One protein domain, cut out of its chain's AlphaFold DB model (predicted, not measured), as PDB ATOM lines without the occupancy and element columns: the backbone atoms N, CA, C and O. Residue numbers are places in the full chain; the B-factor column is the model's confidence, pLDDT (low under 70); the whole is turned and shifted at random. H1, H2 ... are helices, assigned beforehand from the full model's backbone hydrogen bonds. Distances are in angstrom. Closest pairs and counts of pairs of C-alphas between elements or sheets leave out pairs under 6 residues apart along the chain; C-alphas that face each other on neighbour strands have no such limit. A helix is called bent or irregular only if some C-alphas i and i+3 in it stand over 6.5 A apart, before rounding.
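Overview. This is residues 410 to 425 and 433 to 478 of the 478 residues of the protein "proline-rich protein PRCC" of Neodiprion lecontei (UniProt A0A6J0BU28). One long bent helix, H3, makes the length of this open structure, its arms H3a and H3b forming a wide V; the short helix H2 makes a small hook at the H3a end. H1 and the stretch of residues 420 to 425 after it lie on the outer side of that V, with a gap between H1 and H3b. The printed part has 62 residues with three named helices, in the order H1, H2, H3, and no named strand; the class is all helix. The whole is extended, with a radius of gyration of the C-alphas of 17.2 A, and flat, spanning 50 by 28 by 11 A.

Along the chain. H1 is residues 410 to 419, 14.1 A from first to last C-alpha, and begins with C-alpha 410 at (37.593, -1.325, -57.714). After the cut, H2 is residues 436 to 440. H3 is residues 444 to 476, assigned as one helix by its hydrogen bonds but bent: C-alphas 453 and 456 are 7.3 A apart. Its arm H3a, residues 444 to 453, is 14.0 A long and begins with C-alpha 444 at (22.934, 25.513, -27.108). Its arm H3b, residues 456 to 476, is 29.9 A long and ends with C-alpha 476 at (36.789, 21.938, -67.324). Residues 454 and 455 belong to neither arm.

Arrangement. H3a and H3b stand at a steep tilt of 57 degrees. H2 and H3a touch only at the corner by their link, and only just, with 3 pairs of C-alphas within 8 A; the closest C-alphas are those of Lys 439 and Tyr 446, 5.7 A apart. The link from H2 to H3, 3 residues, is tight. H2 and H3b are apart. H1 touches no helix; it is apart from H2, H3a and H3b. In H1, H2, H3a and H3b every O i to N i+4 pair is within hydrogen-bond range.

Size, cuts and confidence. The C-alphas of Gln 437 and Gly 477, the two farthest apart, are 51.8 A from each other. Residues 410 to 415, which belong to H1, stand free, and so do residues 471 to 477, of which 471 to 476 belong to H3. Without them the body has 49 residues and spans 47 by 27 by 11 A. Residues 426 to 432 are not printed, and C-alphas 425 and 433 are 13.0 A apart across this cut, which falls in the link from H1 to H2. The printed part ends at Phe 478, the chain's last residue. The mean pLDDT of the printed part is 87.1, and residues 423 to 425 are under 70, where the model's confidence is low.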
ATOM      1  N   GLU A 410      37.421  -0.638 -58.996       84.44
ATOM      2  CA  GLU A 410      37.593  -1.325 -57.714       84.44
ATOM      3  C   GLU A 410      38.575  -0.560 -56.804       84.44
ATOM      4  O   GLU A 410      38.436  -0.582 -55.579       84.44
ATOM      5  N   ARG A 411      39.509   0.204 -57.391       84.44
ATOM      6  CA  ARG A 411      40.416   1.110 -56.670       84.44
ATOM      7  C   ARG A 411      39.711   2.364 -56.169       84.44
ATOM      8  O   ARG A 411      39.957   2.756 -55.033       84.44
ATOM      9  N   GLU A 412      38.835   2.984 -56.961       82.81
ATOM     10  CA  GLU A 412      38.013   4.111 -56.491       82.81
ATOM     11  C   GLU A 412      37.062   3.660 -55.374       82.81
ATOM     12  O   GLU A 412      36.900   4.377 -54.384       82.81
ATOM     13  N   TRP A 413      36.485   2.457 -55.481       82.25
ATOM     14  CA  TRP A 413      35.615   1.906 -54.443       82.25
ATOM     15  C   TRP A 413      36.379   1.576 -53.152       82.25
ATOM     16  O   TRP A 413      35.938   1.980 -52.075       82.25
ATOM     17  N   LEU A 414      37.553   0.938 -53.247       87.44
ATOM     18  CA  LEU A 414      38.417   0.662 -52.093       87.44
ATOM     19  C   LEU A 414      38.942   1.950 -51.441       87.44
ATOM     20  O   LEU A 414      38.890   2.081 -50.220       87.44
ATOM     21  N   VAL A 415      39.400   2.929 -52.230       85.06
ATOM     22  CA  VAL A 415      39.819   4.243 -51.712       85.06
ATOM     23  C   VAL A 415      38.650   4.950 -51.032       85.06
ATOM     24  O   VAL A 415      38.841   5.517 -49.958       85.06
ATOM     25  N   LYS A 416      37.437   4.886 -51.593       85.50
ATOM     26  CA  LYS A 416      36.243   5.432 -50.940       85.50
ATOM     27  C   LYS A 416      35.963   4.723 -49.608       85.50
ATOM     28  O   LYS A 416      35.826   5.404 -48.601       85.50
ATOM     29  N   ALA A 417      35.953   3.391 -49.572       85.44
ATOM     30  CA  ALA A 417      35.716   2.616 -48.350       85.44
ATOM     31  C   ALA A 417      36.785   2.833 -47.255       85.44
ATOM     32  O   ALA A 417      36.479   2.715 -46.073       85.44
ATOM     33  N   LEU A 418      38.021   3.179 -47.634       85.81
ATOM     34  CA  LEU A 418      39.117   3.503 -46.712       85.81
ATOM     35  C   LEU A 418      39.189   4.992 -46.313       85.81
ATOM     36  O   LEU A 418      40.012   5.342 -45.468       85.81
ATOM     37  N   THR A 419      38.389   5.880 -46.920       80.94
ATOM     38  CA  THR A 419      38.426   7.336 -46.654       80.94
ATOM     39  C   THR A 419      37.086   7.943 -46.240       80.94
ATOM     40  O   THR A 419      37.071   9.055 -45.713       80.94
ATOM     41  N   GLU A 420      35.972   7.240 -46.439       79.94
ATOM     42  CA  GLU A 420      34.672   7.586 -45.867       79.94
ATOM     43  C   GLU A 420      34.592   7.027 -44.438       79.94
ATOM     44  O   GLU A 420      34.389   5.833 -44.234       79.94
ATOM     45  N   GLU A 421      34.777   7.900 -43.443       81.19
ATOM     46  CA  GLU A 421      34.594   7.560 -42.027       81.19
ATOM     47  C   GLU A 421      33.137   7.095 -41.820       81.19
ATOM     48  O   GLU A 421      32.218   7.840 -42.186       81.19
ATOM     49  N   PRO A 422      32.876   5.878 -41.300       75.06
ATOM     50  CA  PRO A 422      31.516   5.375 -41.169       75.06
ATOM     51  C   PRO A 422      30.731   6.269 -40.208       75.06
ATOM     52  O   PRO A 422      31.108   6.453 -39.053       75.06
ATOM     53  N   ALA A 423      29.631   6.845 -40.694       67.94
ATOM     54  CA  ALA A 423      28.804   7.752 -39.912       67.94
ATOM     55  C   ALA A 423      27.993   6.976 -38.861       67.94
ATOM     56  O   ALA A 423      26.814   6.674 -39.065       67.94
ATOM     57  N   GLU A 424      28.629   6.676 -37.725       66.69
ATOM     58  CA  GLU A 424      27.986   6.168 -36.512       66.69
ATOM     59  C   GLU A 424      27.016   7.217 -35.952       66.69
ATOM     60  O   GLU A 424      27.301   7.958 -35.009       66.69
ATOM     61  N   ARG A 425      25.824   7.283 -36.551       62.41
ATOM     62  CA  ARG A 425      24.668   7.940 -35.946       62.41
ATOM     63  C   ARG A 425      24.401   7.216 -34.622       62.41
ATOM     64  O   ARG A 425      24.121   6.017 -34.672       62.41
ATOM     65  N   GLY A 433      22.242  11.763 -23.362       70.12
ATOM     66  CA  GLY A 433      21.588  12.719 -24.261       70.12
ATOM     67  C   GLY A 433      21.125  14.022 -23.576       70.12
ATOM     68  O   GLY A 433      20.766  14.014 -22.396       70.12
ATOM     69  N   PRO A 434      21.067  15.155 -24.304       78.25
ATOM     70  CA  PRO A 434      20.511  16.411 -23.797       78.25
ATOM     71  C   PRO A 434      19.025  16.272 -23.422       78.25
ATOM     72  O   PRO A 434      18.238  15.667 -24.148       78.25
ATOM     73  N   SER A 435      18.632  16.889 -22.300       85.12
ATOM     74  CA  SER A 435      17.274  16.819 -21.733       85.12
ATOM     75  C   SER A 435      16.158  17.138 -22.744       85.12
ATOM     76  O   SER A 435      16.308  17.994 -23.615       85.12
ATOM     77  N   THR A 436      14.978  16.534 -22.571       84.06
ATOM     78  CA  THR A 436      13.779  16.791 -23.394       84.06
ATOM     79  C   THR A 436      13.364  18.268 -23.408       84.06
ATOM     80  O   THR A 436      12.966  18.786 -24.453       84.06
ATOM     81  N   GLN A 437      13.535  18.988 -22.293       86.44
ATOM     82  CA  GLN A 437      13.352  20.447 -22.225       86.44
ATOM     83  C   GLN A 437      14.423  21.208 -23.023       86.44
ATOM     84  O   GLN A 437      14.130  22.249 -23.607       86.44
ATOM     85  N   SER A 438      15.647  20.677 -23.089       88.31
ATOM     86  CA  SER A 438      16.754  21.218 -23.890       88.31
ATOM     87  C   SER A 438      16.468  21.085 -25.389       88.31
ATOM     88  O   SER A 438      16.627  22.058 -26.128       88.31
ATOM     89  N   LYS A 439      15.933  19.924 -25.803       89.44
ATOM     90  CA  LYS A 439      15.414  19.659 -27.155       89.44
ATOM     91  C   LYS A 439      14.255  20.593 -27.518       89.44
ATOM     92  O   LYS A 439      14.363  21.314 -28.504       89.44
ATOM     93  N   LYS A 440      13.185  20.652 -26.706       90.88
ATOM     94  CA  LYS A 440      12.000  21.496 -26.990       90.88
ATOM     95  C   LYS A 440      12.310  23.003 -27.015       90.88
ATOM     96  O   LYS A 440      11.596  23.753 -27.668       90.88
ATOM     97  N   LYS A 441      13.358  23.458 -26.319       94.62
ATOM     98  CA  LYS A 441      13.773  24.874 -26.279       94.62
ATOM     99  C   LYS A 441      14.986  25.193 -27.165       94.62
ATOM    100  O   LYS A 441      15.548  26.271 -27.014       94.62
ATOM    101  N   HIS A 442      15.410  24.267 -28.036       89.62
ATOM    102  CA  HIS A 442      16.574  24.408 -28.929       89.62
ATOM    103  C   HIS A 442      17.820  25.002 -28.243       89.62
ATOM    104  O   HIS A 442      18.506  25.864 -28.789       89.62
ATOM    105  N   GLN A 443      18.102  24.569 -27.011       94.88
ATOM    106  CA  GLN A 443      19.202  25.131 -26.226       94.88
ATOM    107  C   GLN A 443      20.562  24.814 -26.861       94.88
ATOM    108  O   GLN A 443      20.728  23.787 -27.519       94.88
ATOM    109  N   ILE A 444      21.566  25.651 -26.580       92.19
ATOM    110  CA  ILE A 444      22.934  25.513 -27.108       92.19
ATOM    111  C   ILE A 444      23.494  24.099 -26.870       92.19
ATOM    112  O   ILE A 444      24.080  23.522 -27.779       92.19
ATOM    113  N   THR A 445      23.243  23.492 -25.706       91.38
ATOM    114  CA  THR A 445      23.655  22.111 -25.386       91.38
ATOM    115  C   THR A 445      23.027  21.065 -26.314       91.38
ATOM    116  O   THR A 445      23.711  20.145 -26.758       91.38
ATOM    117  N   TYR A 446      21.740  21.213 -26.647       91.69
ATOM    118  CA  TYR A 446      21.059  20.343 -27.607       91.69
ATOM    119  C   TYR A 446      21.599  20.552 -29.027       91.69
ATOM    120  O   TYR A 446      21.919  19.578 -29.708       91.69
ATOM    121  N   LEU A 447      21.768  21.807 -29.454       92.44
ATOM    122  CA  LEU A 447      22.303  22.143 -30.776       92.44
ATOM    123  C   LEU A 447      23.751  21.660 -30.952       92.44
ATOM    124  O   LEU A 447      24.092  21.144 -32.011       92.44
ATOM    125  N   ALA A 448      24.586  21.753 -29.913       90.38
ATOM    126  CA  ALA A 448      25.949  21.226 -29.915       90.38
ATOM    127  C   ALA A 448      25.973  19.691 -30.015       90.38
ATOM    128  O   ALA A 448      26.756  19.142 -30.786       90.38
ATOM    129  N   HIS A 449      25.087  18.993 -29.296       87.69
ATOM    130  CA  HIS A 449      24.947  17.538 -29.413       87.69
ATOM    131  C   HIS A 449      24.445  17.122 -30.807       87.69
ATOM    132  O   HIS A 449      24.965  16.172 -31.389       87.69
ATOM    133  N   GLN A 450      23.472  17.843 -31.372       89.25
ATOM    134  CA  GLN A 450      22.972  17.603 -32.728       89.25
ATOM    135  C   GLN A 450      24.062  17.853 -33.782       89.25
ATOM    136  O   GLN A 450      24.268  17.014 -34.655       89.25
ATOM    137  N   ALA A 451      24.808  18.956 -33.670       87.38
ATOM    138  CA  ALA A 451      25.927  19.264 -34.556       87.38
ATOM    139  C   ALA A 451      27.038  18.205 -34.468       87.38
ATOM    140  O   ALA A 451      27.539  17.778 -35.504       87.38
ATOM    141  N   LYS A 452      27.368  17.723 -33.260       86.94
ATOM    142  CA  LYS A 452      28.341  16.639 -33.054       86.94
ATOM    143  C   LYS A 452      27.870  15.316 -33.672       86.94
ATOM    144  O   LYS A 452      28.647  14.648 -34.342       86.94
ATOM    145  N   ALA A 453      26.594  14.957 -33.513       84.25
ATOM    146  CA  ALA A 453      26.020  13.760 -34.133       84.25
ATOM    147  C   ALA A 453      25.982  13.834 -35.675       84.25
ATOM    148  O   ALA A 453      26.020  12.803 -36.341       84.25
ATOM    149  N   MET A 454      25.934  15.041 -36.248       88.44
ATOM    150  CA  MET A 454      26.024  15.273 -37.695       88.44
ATOM    151  C   MET A 454      27.465  15.494 -38.192       88.44
ATOM    152  O   MET A 454      27.675  15.575 -39.401       88.44
ATOM    153  N   GLU A 455      28.463  15.587 -37.306       89.56
ATOM    154  CA  GLU A 455      29.822  16.044 -37.642       89.56
ATOM    155  C   GLU A 455      30.509  15.142 -38.677       89.56
ATOM    156  O   GLU A 455      31.094  15.648 -39.634       89.56
ATOM    157  N   VAL A 456      30.401  13.817 -38.525       85.62
ATOM    158  CA  VAL A 456      30.987  12.830 -39.454       85.62
ATOM    159  C   VAL A 456      30.318  12.902 -40.829       85.62
ATOM    160  O   VAL A 456      30.995  12.950 -41.854       85.62
ATOM    161  N   GLU A 457      28.988  13.013 -40.873       89.00
ATOM    162  CA  GLU A 457      28.253  13.155 -42.134       89.00
ATOM    163  C   GLU A 457      28.632  14.459 -42.856       89.00
ATOM    164  O   GLU A 457      28.879  14.459 -44.062       89.00
ATOM    165  N   LEU A 458      28.766  15.564 -42.117       89.38
ATOM    166  CA  LEU A 458      29.132  16.874 -42.662       89.38
ATOM    167  C   LEU A 458      30.605  16.910 -43.128       89.38
ATOM    168  O   LEU A 458      30.895  17.460 -44.195       89.38
ATOM    169  N   LYS A 459      31.525  16.245 -42.410       90.12
ATOM    170  CA  LYS A 459      32.911  15.993 -42.861       90.12
ATOM    171  C   LYS A 459      32.938  15.210 -44.174       90.12
ATOM    172  O   LYS A 459      33.593  15.656 -45.120       90.12
ATOM    173  N   ASN A 460      32.201  14.102 -44.260       89.88
ATOM    174  CA  ASN A 460      32.130  13.275 -45.467       89.88
ATOM    175  C   ASN A 460      31.540  14.068 -46.643       89.88
ATOM    176  O   ASN A 460      32.129  14.091 -47.726       89.88
ATOM    177  N   GLN A 461      30.458  14.823 -46.425       91.25
ATOM    178  CA  GLN A 461      29.902  15.734 -47.431       91.25
ATOM    179  C   GLN A 461      30.920  16.800 -47.876       91.25
ATOM    180  O   GLN A 461      31.018  17.081 -49.073       91.25
ATOM    181  N   TRP A 462      31.708  17.394 -46.974       91.94
ATOM    182  CA  TRP A 462      32.767  18.349 -47.338       91.94
ATOM    183  C   TRP A 462      33.921  17.696 -48.111       91.94
ATOM    184  O   TRP A 462      34.408  18.289 -49.081       91.94
ATOM    185  N   ALA A 463      34.338  16.486 -47.735       90.56
ATOM    186  CA  ALA A 463      35.358  15.719 -48.446       90.56
ATOM    187  C   ALA A 463      34.898  15.381 -49.874       90.56
ATOM    188  O   ALA A 463      35.590  15.724 -50.839       90.56
ATOM    189  N   GLN A 464      33.690  14.828 -50.020       91.38
ATOM    190  CA  GLN A 464      33.062  14.544 -51.313       91.38
ATOM    191  C   GLN A 464      32.931  15.819 -52.161       91.38
ATOM    192  O   GLN A 464      33.425  15.853 -53.286       91.38
ATOM    193  N   ASN A 465      32.399  16.917 -51.610       94.69
ATOM    194  CA  ASN A 465      32.319  18.206 -52.314       94.69
ATOM    195  C   ASN A 465      33.697  18.722 -52.769       94.69
ATOM    196  O   ASN A 465      33.811  19.316 -53.845       94.69
ATOM    197  N   ARG A 466      34.762  18.498 -51.988       93.94
ATOM    198  CA  ARG A 466      36.135  18.868 -52.367       93.94
ATOM    199  C   ARG A 466      36.673  17.995 -53.503       93.94
ATOM    200  O   ARG A 466      37.355  18.526 -54.383       93.94
ATOM    201  N   VAL A 467      36.345  16.703 -53.523       90.62
ATOM    202  CA  VAL A 467      36.655  15.792 -54.640       90.62
ATOM    203  C   VAL A 467      35.878  16.197 -55.896       90.62
ATOM    204  O   VAL A 467      36.499  16.419 -56.931       90.62
ATOM    205  N   THR A 468      34.563  16.417 -55.813       92.69
ATOM    206  CA  THR A 468      33.733  16.863 -56.946       92.69
ATOM    207  C   THR A 468      34.200  18.206 -57.514       92.69
ATOM    208  O   THR A 468      34.235  18.377 -58.733       92.69
ATOM    209  N   ARG A 469      34.636  19.155 -56.669       94.19
ATOM    210  CA  ARG A 469      35.267  20.407 -57.128       94.19
ATOM    211  C   ARG A 469      36.588  20.150 -57.859       94.19
ATOM    212  O   ARG A 469      36.748  20.663 -58.960       94.19
ATOM    213  N   LYS A 470      37.490  19.315 -57.320       92.88
ATOM    214  CA  LYS A 470      38.731  18.914 -58.019       92.88
ATOM    215  C   LYS A 470      38.452  18.232 -59.364       92.88
ATOM    216  O   LYS A 470      39.117  18.545 -60.343       92.88
ATOM    217  N   GLN A 471      37.472  17.329 -59.417       91.19
ATOM    218  CA  GLN A 471      37.077  16.601 -60.627       91.19
ATOM    219  C   GLN A 471      36.429  17.531 -61.667       91.19
ATOM    220  O   GLN A 471      36.647  17.379 -62.865       91.19
ATOM    221  N   THR A 472      35.660  18.526 -61.221       94.31
ATOM    222  CA  THR A 472      35.109  19.578 -62.088       94.31
ATOM    223  C   THR A 472      36.243  20.435 -62.654       94.31
ATOM    224  O   THR A 472      36.333  20.602 -63.869       94.31
ATOM    225  N   GLN A 473      37.166  20.885 -61.804       95.31
ATOM    226  CA  GLN A 473      38.319  21.688 -62.205       95.31
ATOM    227  C   GLN A 473      39.260  20.939 -63.164       95.31
ATOM    228  O   GLN A 473      39.696  21.522 -64.152       95.31
ATOM    229  N   SER A 474      39.530  19.644 -62.959       92.19
ATOM    230  CA  SER A 474      40.347  18.858 -63.901       92.19
ATOM    231  C   SER A 474      39.638  18.592 -65.236       92.19
ATOM    232  O   SER A 474      40.293  18.501 -66.273       92.19
ATOM    233  N   LYS A 475      38.304  18.504 -65.229       95.56
ATOM    234  CA  LYS A 475      37.467  18.249 -66.412       95.56
ATOM    235  C   LYS A 475      37.186  19.493 -67.261       95.56
ATOM    236  O   LYS A 475      36.958  19.353 -68.463       95.56
ATOM    237  N   TYR A 476      37.167  20.683 -66.656       95.62
ATOM    238  CA  TYR A 476      36.789  21.938 -67.324       95.62
ATOM    239  C   TYR A 476      37.874  23.030 -67.302       95.62
ATOM    240  O   TYR A 476      37.777  23.982 -68.073       95.62
ATOM    241  N   GLY A 477      38.927  22.881 -66.491       92.38
ATOM    242  CA  GLY A 477      40.086  23.780 -66.447       92.38
ATOM    243  C   GLY A 477      39.936  25.022 -65.559       92.38
ATOM    244  O   GLY A 477      40.831  25.866 -65.577       92.38
ATOM    245  N   PHE A 478      38.837  25.143 -64.804       73.19
ATOM    246  CA  PHE A 478      38.551  26.247 -63.878       73.19
ATOM    247  C   PHE A 478      37.981  25.731 -62.549       73.19
ATOM    248  O   PHE A 478      37.061  24.886 -62.586       73.19
TER     249      PHE A 478